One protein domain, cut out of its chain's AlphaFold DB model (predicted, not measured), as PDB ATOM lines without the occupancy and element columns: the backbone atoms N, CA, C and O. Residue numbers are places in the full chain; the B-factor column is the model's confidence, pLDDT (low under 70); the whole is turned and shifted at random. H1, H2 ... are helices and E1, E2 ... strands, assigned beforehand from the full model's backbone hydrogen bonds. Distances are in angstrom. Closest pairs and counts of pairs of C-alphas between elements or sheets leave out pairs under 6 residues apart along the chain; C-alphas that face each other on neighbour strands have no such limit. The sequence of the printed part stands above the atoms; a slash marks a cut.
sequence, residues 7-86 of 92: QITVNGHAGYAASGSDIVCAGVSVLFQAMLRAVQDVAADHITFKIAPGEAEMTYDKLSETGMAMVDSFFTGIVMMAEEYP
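This is residues 7 to 86 of the 92 residues of an uncharacterized protein of Clostridium sp. D5 (UniProt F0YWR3). A small antiparallel sheet of three short strands has the long helix H1 along one face and the other face bare; a second long helix, H2, lies side by side with H1, runs the opposite way and is not on the sheet. The printed part has 80 residues, in the order E1, H1, E2, E3, H2, and is of mixed class, helices and strands; the sheet's order is E1, E3, E2. It is compact, with a radius of gyration of the C-alphas of 12.9 A, yet elongated, spanning 39 by 24 by 18 A.

Start at E1, residues 7 to 11, an edge strand antiparallel to E3, residues 55 to 60; look for N 8 and O 58, 2.9 A apart. H1, residues 21 to 41, is on the sheet at a height of 10.4 A, along the strands, at 22 degrees to E3 on the local plane; its C-alpha 36 is 7.6 A from C-alpha 58, their closest pair. E2, residues 48 to 52, makes a hairpin with E3, where N 50 and O 57 are 2.9 A apart. E1, H1 and E2 form a split strand-helix-strand unit, E3 between its two strands, with a right-handed crossover. H2, residues 65 to 84, touches H1 at a shallow tilt of 8 degrees, opposite ways; their closest C-alphas, of Val 39 and Gly 67, are 4.9 A apart. In H1 and H2 every O i to N i+4 pair is within hydrogen-bond range.

Find C-alpha 7 at (-15.295, 16.086, 0.206), where E1 begins. H1 runs 30.0 A from C-alpha 21 at (-32.074, 30.924, -11.357); H2 runs 28.8 A to C-alpha 84 at (-38.219, 25.479, -1.803).

The farthest C-alphas, of Ser 19 and Ser 64, are 39.8 A apart. The printed part has no cut and no long link; pLDDT is under 70 at residues 15 to 19.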
ATOM      1  N   GLN A   7     -15.259  15.202   1.360       94.56
ATOM      2  CA  GLN A   7     -15.295  16.086   0.206       94.56
ATOM      3  C   GLN A   7     -16.737  16.552   0.012       94.56
ATOM      4  O   GLN A   7     -17.665  15.751   0.119       94.56
ATOM      5  N   ILE A   8     -16.910  17.839  -0.264       96.50
ATOM      6  CA  ILE A   8     -18.194  18.455  -0.605       96.50
ATOM      7  C   ILE A   8     -17.998  19.157  -1.941       96.50
ATOM      8  O   ILE A   8     -17.055  19.934  -2.085       96.50
ATOM      9  N   THR A   9     -18.874  18.890  -2.908       96.19
ATOM     10  CA  THR A   9     -18.844  19.527  -4.233       96.19
ATOM     11  C   THR A   9     -20.173  20.213  -4.522       96.19
ATOM     12  O   THR A   9     -21.237  19.707  -4.168       96.19
ATOM     13  N   VAL A  10     -20.108  21.378  -5.159       95.50
ATOM     14  CA  VAL A  10     -21.259  22.188  -5.560       95.50
ATOM     15  C   VAL A  10     -21.096  22.566  -7.027       95.50
ATOM     16  O   VAL A  10     -20.261  23.400  -7.384       95.50
ATOM     17  N   ASN A  11     -21.931  21.977  -7.877       92.50
ATOM     18  CA  ASN A  11     -21.906  22.176  -9.324       92.50
ATOM     19  C   ASN A  11     -23.149  22.948  -9.788       92.50
ATOM     20  O   ASN A  11     -24.224  22.784  -9.220       92.50
ATOM     21  N   GLY A  12     -23.012  23.787 -10.815       87.44
ATOM     22  CA  GLY A  12     -24.122  24.551 -11.400       87.44
ATOM     23  C   GLY A  12     -24.563  25.783 -10.597       87.44
ATOM     24  O   GLY A  12     -25.570  26.396 -10.928       87.44
ATOM     25  N   HIS A  13     -23.810  26.193  -9.571       78.69
ATOM     26  CA  HIS A  13     -24.119  27.379  -8.756       78.69
ATOM     27  C   HIS A  13     -23.774  28.718  -9.441       78.69
ATOM     28  O   HIS A  13     -23.882  29.773  -8.819       78.69
ATOM     29  N   ALA A  14     -23.325  28.690 -10.697       74.81
ATOM     30  CA  ALA A  14     -23.152  29.862 -11.549       74.81
ATOM     31  C   ALA A  14     -23.247  29.453 -13.029       74.81
ATOM     32  O   ALA A  14     -23.036  28.288 -13.373       74.81
ATOM     33  N   GLY A  15     -23.523  30.424 -13.896       61.81
ATOM     34  CA  GLY A  15     -23.803  30.217 -15.318       61.81
ATOM     35  C   GLY A  15     -25.178  30.777 -15.683       61.81
ATOM     36  O   GLY A  15     -26.044  30.893 -14.825       61.81
ATOM     37  N   TYR A  16     -25.366  31.176 -16.944       53.88
ATOM     38  CA  TYR A  16     -26.617  31.797 -17.387       53.88
ATOM     39  C   TYR A  16     -27.723  30.739 -17.476       53.88
ATOM     40  O   TYR A  16     -27.630  29.809 -18.279       53.88
ATOM     41  N   ALA A  17     -28.766  30.885 -16.665       63.69
ATOM     42  CA  ALA A  17     -29.948  30.027 -16.670       63.69
ATOM     43  C   ALA A  17     -31.227  30.874 -16.814       63.69
ATOM     44  O   ALA A  17     -31.170  32.088 -17.018       63.69
ATOM     45  N   ALA A  18     -32.394  30.224 -16.797       61.41
ATOM     46  CA  ALA A  18     -33.682  30.904 -16.903       61.41
ATOM     47  C   ALA A  18     -33.850  31.991 -15.818       61.41
ATOM     48  O   ALA A  18     -33.284  31.894 -14.727       61.41
ATOM     49  N   SER A  19     -34.648  33.022 -16.116       61.94
ATOM     50  CA  SER A  19     -34.917  34.136 -15.195       61.94
ATOM     51  C   SER A  19     -35.322  33.630 -13.804       61.94
ATOM     52  O   SER A  19     -36.280  32.873 -13.682       61.94
ATOM     53  N   GLY A  20     -34.609  34.068 -12.762       70.38
ATOM     54  CA  GLY A  20     -34.818  33.647 -11.369       70.38
ATOM     55  C   GLY A  20     -33.811  32.611 -10.854       70.38
ATOM     56  O   GLY A  20     -33.592  32.542  -9.647       70.38
ATOM     57  N   SER A  21     -33.121  31.885 -11.743       77.19
ATOM     58  CA  SER A  21     -32.074  30.924 -11.357       77.19
ATOM     59  C   SER A  21     -30.887  31.594 -10.662       77.19
ATOM     60  O   SER A  21     -30.311  31.019  -9.744       77.19
ATOM     61  N   ASP A  22     -30.554  32.830 -11.043       84.19
ATOM     62  CA  ASP A  22     -29.430  33.573 -10.460       84.19
ATOM     63  C   ASP A  22     -29.596  33.799  -8.948       84.19
ATOM     64  O   ASP A  22     -28.609  33.820  -8.213       84.19
ATOM     65  N   ILE A  23     -30.840  33.910  -8.458       89.00
ATOM     66  CA  ILE A  23     -31.139  34.085  -7.028       89.00
ATOM     67  C   ILE A  23     -30.846  32.788  -6.264       89.00
ATOM     68  O   ILE A  23     -30.210  32.818  -5.210       89.00
ATOM     69  N   VAL A  24     -31.258  31.644  -6.817       92.31
ATOM     70  CA  VAL A  24     -31.005  30.323  -6.224       92.31
ATOM     71  C   VAL A  24     -29.505  30.026  -6.213       92.31
ATOM     72  O   VAL A  24     -28.947  29.663  -5.177       92.31
ATOM     73  N   CYS A  25     -28.830  30.263  -7.342       92.06
ATOM     74  CA  CYS A  25     -27.381  30.149  -7.490       92.06
ATOM     75  C   CYS A  25     -26.630  31.013  -6.463       92.06
ATOM     76  O   CYS A  25     -25.703  30.527  -5.806       92.06
ATOM     77  N   ALA A  26     -27.050  32.269  -6.270       92.44
ATOM     78  CA  ALA A  26     -26.476  33.157  -5.264       92.44
ATOM     79  C   ALA A  26     -26.679  32.624  -3.836       92.44
ATOM     80  O   ALA A  26     -25.734  32.631  -3.047       92.44
ATOM     81  N   GLY A  27     -27.869  32.101  -3.516       95.06
ATOM     82  CA  GLY A  27     -28.155  31.480  -2.221       95.06
ATOM     83  C   GLY A  27     -27.232  30.296  -1.921       95.06
ATOM     84  O   GLY A  27     -26.572  30.270  -0.883       95.06
ATOM     85  N   VAL A  28     -27.104  29.360  -2.867       96.12
ATOM     86  CA  VAL A  28     -26.190  28.209  -2.749       96.12
ATOM     87  C   VAL A  28     -24.734  28.669  -2.601       96.12
ATOM     88  O   VAL A  28     -24.006  28.163  -1.743       96.12
ATOM     89  N   SER A  29     -24.316  29.660  -3.394       95.62
ATOM     90  CA  SER A  29     -22.955  30.209  -3.363       95.62
ATOM     91  C   SER A  29     -22.605  30.808  -2.006       95.62
ATOM     92  O   SER A  29     -21.528  30.543  -1.471       95.62
ATOM     93  N   VAL A  30     -23.513  31.606  -1.437       97.19
ATOM     94  CA  VAL A  30     -23.307  32.244  -0.133       97.19
ATOM     95  C   VAL A  30     -23.276  31.203   0.979       97.19
ATOM     96  O   VAL A  30     -22.383  31.271   1.817       97.19
ATOM     97  N   LEU A  31     -24.177  30.214   0.971       97.88
ATOM     98  CA  LEU A  31     -24.175  29.138   1.969       97.88
ATOM     99  C   LEU A  31     -22.851  28.362   1.962       97.88
ATOM    100  O   LEU A  31     -22.257  28.146   3.020       97.88
ATOM    101  N   PHE A  32     -22.354  27.989   0.779       97.69
ATOM    102  CA  PHE A  32     -21.093  27.258   0.659       97.69
ATOM    103  C   PHE A  32     -19.902  28.099   1.134       97.69
ATOM    104  O   PHE A  32     -19.105  27.646   1.952       97.69
ATOM    105  N   GLN A  33     -19.796  29.351   0.682       97.56
ATOM    106  CA  GLN A  33     -18.696  30.238   1.075       97.56
ATOM    107  C   GLN A  33     -18.733  30.600   2.566       97.56
ATOM    108  O   GLN A  33     -17.682  30.666   3.205       97.56
ATOM    109  N   ALA A  34     -19.925  30.786   3.139       98.31
ATOM    110  CA  ALA A  34     -20.095  31.019   4.570       98.31
ATOM    111  C   ALA A  34     -19.627  29.813   5.390       98.31
ATOM    112  O   ALA A  34     -18.925  29.996   6.382       98.31
ATOM    113  N   MET A  35     -19.937  28.589   4.949       98.44
ATOM    114  CA  MET A  35     -19.433  27.365   5.573       98.44
ATOM    115  C   MET A  35     -17.905  27.303   5.537       98.44
ATOM    116  O   MET A  35     -17.295  27.100   6.584       98.44
ATOM    117  N   LEU A  36     -17.278  27.526   4.372       98.25
ATOM    118  CA  LEU A  36     -15.813  27.553   4.255       98.25
ATOM    119  C   LEU A  36     -15.203  28.522   5.272       98.25
ATOM    120  O   LEU A  36     -14.293  28.164   6.021       98.25
ATOM    121  N   ARG A  37     -15.747  29.742   5.327       98.12
ATOM    122  CA  ARG A  37     -15.257  30.789   6.219       98.12
ATOM    123  C   ARG A  37     -15.475  30.438   7.685       98.12
ATOM    124  O   ARG A  37     -14.569  30.636   8.482       98.12
ATOM    125  N   ALA A  38     -16.634  29.897   8.047       98.19
ATOM    126  CA  ALA A  38     -16.925  29.499   9.420       98.19
ATOM    127  C   ALA A  38     -16.016  28.351   9.887       98.19
ATOM    128  O   ALA A  38     -15.521  28.378  11.012       98.19
ATOM    129  N   VAL A  39     -15.724  27.381   9.016       98.12
ATOM    130  CA  VAL A  39     -14.766  26.308   9.314       98.12
ATOM    131  C   VAL A  39     -13.361  26.876   9.570       98.12
ATOM    132  O   VAL A  39     -12.707  26.475  10.531       98.12
ATOM    133  N   GLN A  40     -12.911  27.849   8.774       97.62
ATOM    134  CA  GLN A  40     -11.582  28.456   8.942       97.62
ATOM    135  C   GLN A  40     -11.488  29.422  10.132       97.62
ATOM    136  O   GLN A  40     -10.506  29.389  10.866       97.62
ATOM    137  N   ASP A  41     -12.487  30.279  10.331       97.81
ATOM    138  CA  ASP A  41     -12.412  31.391  11.286       97.81
ATOM    139  C   ASP A  41     -12.996  31.048  12.658       97.81
ATOM    140  O   ASP A  41     -12.479  31.500  13.678       97.81
ATOM    141  N   VAL A  42     -14.098  30.291  12.690       97.62
ATOM    142  CA  VAL A  42     -14.832  29.985  13.929       97.62
ATOM    143  C   VAL A  42     -14.345  28.670  14.519       97.62
ATOM    144  O   VAL A  42     -14.088  28.592  15.718       97.62
ATOM    145  N   ALA A  43     -14.199  27.639  13.683       97.12
ATOM    146  CA  ALA A  43     -13.698  26.340  14.123       97.12
ATOM    147  C   ALA A  43     -12.161  26.249  14.132       97.12
ATOM    148  O   ALA A  43     -11.620  25.329  14.741       97.12
ATOM    149  N   ALA A  44     -11.466  27.198  13.488       97.38
ATOM    150  CA  ALA A  44     -10.010  27.191  13.311       97.38
ATOM    151  C   ALA A  44      -9.472  25.894  12.665       97.38
ATOM    152  O   ALA A  44      -8.332  25.492  12.906       97.38
ATOM    153  N   ASP A  45     -10.295  25.237  11.843       96.62
ATOM    154  CA  ASP A  45      -9.954  23.988  11.172       96.62
ATOM    155  C   ASP A  45      -9.287  24.248   9.814       96.62
ATOM    156  O   ASP A  45      -9.586  25.209   9.098       96.62
ATOM    157  N   HIS A  46      -8.382  23.347   9.428       95.69
ATOM    158  CA  HIS A  46      -7.716  23.417   8.133       95.69
ATOM    159  C   HIS A  46      -8.499  22.657   7.058       95.69
ATOM    160  O   HIS A  46      -8.794  21.470   7.206       95.69
ATOM    161  N   ILE A  47      -8.772  23.339   5.947       96.81
ATOM    162  CA  ILE A  47      -9.454  22.803   4.767       96.81
ATOM    163  C   ILE A  47      -8.744  23.257   3.495       96.81
ATOM    164  O   ILE A  47      -8.099  24.306   3.471       96.81
ATOM    165  N   THR A  48      -8.906  22.490   2.421       97.69
ATOM    166  CA  THR A  48      -8.550  22.911   1.063       97.69
ATOM    167  C   THR A  48      -9.831  23.124   0.271       97.69
ATOM    168  O   THR A  48     -10.766  22.334   0.387       97.69
ATOM    169  N   PHE A  49      -9.900  24.182  -0.532       97.00
ATOM    170  CA  PHE A  49     -11.081  24.461  -1.342       97.00
ATOM    171  C   PHE A  49     -10.726  25.083  -2.690       97.00
ATOM    172  O   PHE A  49      -9.670  25.694  -2.861       97.00
ATOM    173  N   LYS A  50     -11.650  24.945  -3.640       96.50
ATOM    174  CA  LYS A  50     -11.630  25.582  -4.959       96.50
ATOM    175  C   LYS A  50     -12.985  26.243  -5.176       96.50
ATOM    176  O   LYS A  50     -14.013  25.633  -4.903       96.50
ATOM    177  N   ILE A  51     -12.986  27.474  -5.675       94.12
ATOM    178  CA  ILE A  51     -14.199  28.174  -6.110       94.12
ATOM    179  C   ILE A  51     -13.950  28.662  -7.531       94.12
ATOM    180  O   ILE A  51     -12.993  29.392  -7.787       94.12
ATOM    181  N   ALA A  52     -14.808  28.247  -8.450       91.56
ATOM    182  CA  ALA A  52     -14.837  28.680  -9.834       91.56
ATOM    183  C   ALA A  52     -16.299  28.874 -10.271       91.56
ATOM    184  O   ALA A  52     -17.207  28.313  -9.653       91.56
ATOM    185  N   PRO A  53     -16.563  29.647 -11.337       87.00
ATOM    186  CA  PRO A  53     -17.911  29.768 -11.875       87.00
ATOM    187  C   PRO A  53     -18.510  28.390 -12.190       87.00
ATOM    188  O   PRO A  53     -18.004  27.671 -13.046       87.00
ATOM    189  N   GLY A  54     -19.578  28.027 -11.479       87.38
ATOM    190  CA  GLY A  54     -20.322  26.788 -11.694       87.38
ATOM    191  C   GLY A  54     -19.707  25.549 -11.040       87.38
ATOM    192  O   GLY A  54     -20.326  24.494 -11.107       87.38
ATOM    193  N   GLU A  55     -18.553  25.656 -10.377       92.62
ATOM    194  CA  GLU A  55     -17.869  24.532  -9.726       92.62
ATOM    195  C   GLU A  55     -17.171  24.994  -8.440       92.62
ATOM    196  O   GLU A  55     -16.278  25.841  -8.464       92.62
ATOM    197  N   ALA A  56     -17.584  24.456  -7.297       94.81
ATOM    198  CA  ALA A  56     -16.936  24.710  -6.020       94.81
ATOM    199  C   ALA A  56     -16.740  23.403  -5.259       94.81
ATOM    200  O   ALA A  56     -17.560  22.490  -5.336       94.81
ATOM    201  N   GLU A  57     -15.639  23.310  -4.526       97.00
ATOM    202  CA  GLU A  57     -15.248  22.103  -3.815       97.00
ATOM    203  C   GLU A  57     -14.571  22.447  -2.491       97.00
ATOM    204  O   GLU A  57     -13.779  23.385  -2.417       97.00
ATOM    205  N   MET A  58     -14.858  21.651  -1.461       97.00
ATOM    206  CA  MET A  58     -14.143  21.611  -0.190       97.00
ATOM    207  C   MET A  58     -13.639  20.192   0.056       97.00
ATOM    208  O   MET A  58     -14.400  19.234  -0.059       97.00
ATOM    209  N   THR A  59     -12.388  20.063   0.483       97.00
ATOM    210  CA  THR A  59     -11.795  18.819   0.979       97.00
ATOM    211  C   THR A  59     -11.193  19.036   2.360       97.00
ATOM    212  O   THR A  59     -10.644  20.096   2.671       97.00
ATOM    213  N   TYR A  60     -11.313  18.020   3.210       95.19
ATOM    214  CA  TYR A  60     -10.792  18.049   4.573       95.19
ATOM    215  C   TYR A  60     -10.418  16.644   5.040       95.19
ATOM    216  O   TYR A  60     -11.112  15.670   4.747       95.19
ATOM    217  N   ASP A  61      -9.335  16.535   5.808       92.25
ATOM    218  CA  ASP A  61      -8.925  15.263   6.411       92.25
ATOM    219  C   ASP A  61      -9.635  15.015   7.748       92.25
ATOM    220  O   ASP A  61     -10.088  13.903   8.037       92.25
ATOM    221  N   LYS A  62      -9.750  16.059   8.573       93.19
ATOM    222  CA  LYS A  62     -10.447  16.028   9.856       93.19
ATOM    223  C   LYS A  62     -10.956  17.424  10.190       93.19
ATOM    224  O   LYS A  62     -10.212  18.386  10.053       93.19
ATOM    225  N   LEU A  63     -12.181  17.487  10.696       95.12
ATOM    226  CA  LEU A  63     -12.748  18.683  11.308       95.12
ATOM    227  C   LEU A  63     -12.934  18.457  12.810       95.12
ATOM    228  O   LEU A  63     -13.083  17.316  13.272       95.12
ATOM    229  N   SER A  64     -12.903  19.546  13.566       96.38
ATOM    230  CA  SER A  64     -13.378  19.610  14.942       96.38
ATOM    231  C   SER A  64     -14.895  19.392  15.010       96.38
ATOM    232  O   SER A  64     -15.588  19.341  13.992       96.38
ATOM    233  N   GLU A  65     -15.435  19.267  16.224       96.12
ATOM    234  CA  GLU A  65     -16.888  19.228  16.431       96.12
ATOM    235  C   GLU A  65     -17.555  20.515  15.926       96.12
ATOM    236  O   GLU A  65     -18.555  20.456  15.217       96.12
ATOM    237  N   THR A  66     -16.942  21.672  16.197       97.62
ATOM    238  CA  THR A  66     -17.403  22.967  15.687       97.62
ATOM    239  C   THR A  66     -17.357  23.020  14.162       97.62
ATOM    240  O   THR A  66     -18.319  23.468  13.548       97.62
ATOM    241  N   GLY A  67     -16.287  22.524  13.532       97.06
ATOM    242  CA  GLY A  67     -16.176  22.475  12.072       97.06
ATOM    243  C   GLY A  67     -17.227  21.564  11.440       97.06
ATOM    244  O   GLY A  67     -17.829  21.928  10.432       97.06
ATOM    245  N   MET A  68     -17.511  20.415  12.063       96.31
ATOM    246  CA  MET A  68     -18.594  19.533  11.623       96.31
ATOM    247  C   MET A  68     -19.965  20.197  11.761       96.31
ATOM    248  O   MET A  68     -20.761  20.120  10.835       96.31
ATOM    249  N   ALA A  69     -20.208  20.940  12.845       97.44
ATOM    250  CA  ALA A  69     -21.454  21.688  13.013       97.44
ATOM    251  C   ALA A  69     -21.662  22.752  11.914       97.44
ATOM    252  O   ALA A  69     -22.795  22.989  11.499       97.44
ATOM    253  N   MET A  70     -20.590  23.363  11.392       97.44
ATOM    254  CA  MET A  70     -20.689  24.282  10.246       97.44
ATOM    255  C   MET A  70     -21.058  23.547   8.954       97.44
ATOM    256  O   MET A  70     -21.872  24.047   8.178       97.44
ATOM    257  N   VAL A  71     -20.504  22.349   8.741       96.81
ATOM    258  CA  VAL A  71     -20.886  21.475   7.621       96.81
ATOM    259  C   VAL A  71     -22.358  21.061   7.731       96.81
ATOM    260  O   VAL A  71     -23.099  21.171   6.756       96.81
ATOM    261  N   ASP A  72     -22.820  20.669   8.917       96.81
ATOM    262  CA  ASP A  72     -24.223  20.307   9.154       96.81
ATOM    263  C   ASP A  72     -25.167  21.505   8.949       96.81
ATOM    264  O   ASP A  72     -26.252  21.374   8.370       96.81
ATOM    265  N   SER A  73     -24.745  22.705   9.359       97.75
ATOM    266  CA  SER A  73     -25.489  23.945   9.121       97.75
ATOM    267  C   SER A  73     -25.593  24.277   7.630       97.75
ATOM    268  O   SER A  73     -26.668  24.668   7.169       97.75
ATOM    269  N   PHE A  74     -24.524  24.068   6.858       97.75
ATOM    270  CA  PHE A  74     -24.557  24.195   5.400       97.75
ATOM    271  C   PHE A  74     -25.571  23.242   4.770       97.75
ATOM    272  O   PHE A  74     -26.426  23.684   4.004       97.75
ATOM    273  N   PHE A  75     -25.521  21.953   5.120       97.00
ATOM    274  CA  PHE A  75     -26.465  20.974   4.583       97.00
ATOM    275  C   PHE A  75     -27.906  21.289   4.973       97.00
ATOM    276  O   PHE A  75     -28.790  21.142   4.138       97.00
ATOM    277  N   THR A  76     -28.144  21.800   6.183       97.94
ATOM    278  CA  THR A  76     -29.468  22.291   6.591       97.94
ATOM    279  C   THR A  76     -29.967  23.379   5.635       97.94
ATOM    280  O   THR A  76     -31.077  23.280   5.117       97.94
ATOM    281  N   GLY A  77     -29.132  24.378   5.328       97.75
ATOM    282  CA  GLY A  77     -29.472  25.429   4.366       97.75
ATOM    283  C   GLY A  77     -29.725  24.893   2.953       97.75
ATOM    284  O   GLY A  77     -30.686  25.300   2.305       97.75
ATOM    285  N   ILE A  78     -28.906  23.953   2.474       97.25
ATOM    286  CA  ILE A  78     -29.080  23.352   1.143       97.25
ATOM    287  C   ILE A  78     -30.334  22.476   1.063       97.25
ATOM    288  O   ILE A  78     -31.003  22.496   0.033       97.25
ATOM    289  N   VAL A  79     -30.693  21.756   2.127       97.81
ATOM    290  CA  VAL A  79     -31.959  21.012   2.200       97.81
ATOM    291  C   VAL A  79     -33.139  21.971   2.086       97.81
ATOM    292  O   VAL A  79     -33.988  21.760   1.229       97.81
ATOM    293  N   MET A  80     -33.143  23.074   2.843       97.81
ATOM    294  CA  MET A  80     -34.199  24.092   2.736       97.81
ATOM    295  C   MET A  80     -34.295  24.675   1.317       97.81
ATOM    296  O   MET A  80     -35.387  24.856   0.787       97.81
ATOM    297  N   MET A  81     -33.154  24.933   0.670       95.50
ATOM    298  CA  MET A  81     -33.116  25.402  -0.719       95.50
ATOM    299  C   MET A  81     -33.649  24.352  -1.704       95.50
ATOM    300  O   MET A  81     -34.307  24.719  -2.670       95.50
ATOM    301  N   ALA A  82     -33.373  23.065  -1.485       95.50
ATOM    302  CA  ALA A  82     -33.880  21.976  -2.320       95.50
ATOM    303  C   ALA A  82     -35.383  21.728  -2.123       95.50
ATOM    304  O   ALA A  82     -36.058  21.334  -3.067       95.50
ATOM    305  N   GLU A  83     -35.911  21.976  -0.926       96.19
ATOM    306  CA  GLU A  83     -37.346  21.902  -0.641       96.19
ATOM    307  C   GLU A  83     -38.119  23.060  -1.287       96.19
ATOM    308  O   GLU A  83     -39.168  22.830  -1.888       96.19
ATOM    309  N   GLU A  84     -37.589  24.285  -1.214       95.31
ATOM    310  CA  GLU A  84     -38.219  25.479  -1.803       95.31
ATOM    311  C   GLU A  84     -38.027  25.550  -3.329       95.31
ATOM    312  O   GLU A  84     -38.921  25.965  -4.068       95.31
ATOM    313  N   TYR A  85     -36.862  25.116  -3.825       93.94
ATOM    314  CA  TYR A  85     -36.460  25.196  -5.233       93.94
ATOM    315  C   TYR A  85     -36.032  23.826  -5.807       93.94
ATOM    316  O   TYR A  85     -34.919  23.699  -6.334       93.94
ATOM    317  N   PRO A  86     -36.901  22.793  -5.774       93.75
ATOM    318  CA  PRO A  86     -36.551  21.419  -6.168       93.75
ATOM    319  C   PRO A  86     -36.199  21.267  -7.654       93.75
ATOM    320  O   PRO A  86     -35.492  20.336  -8.042       93.75
TER     321      PRO A  86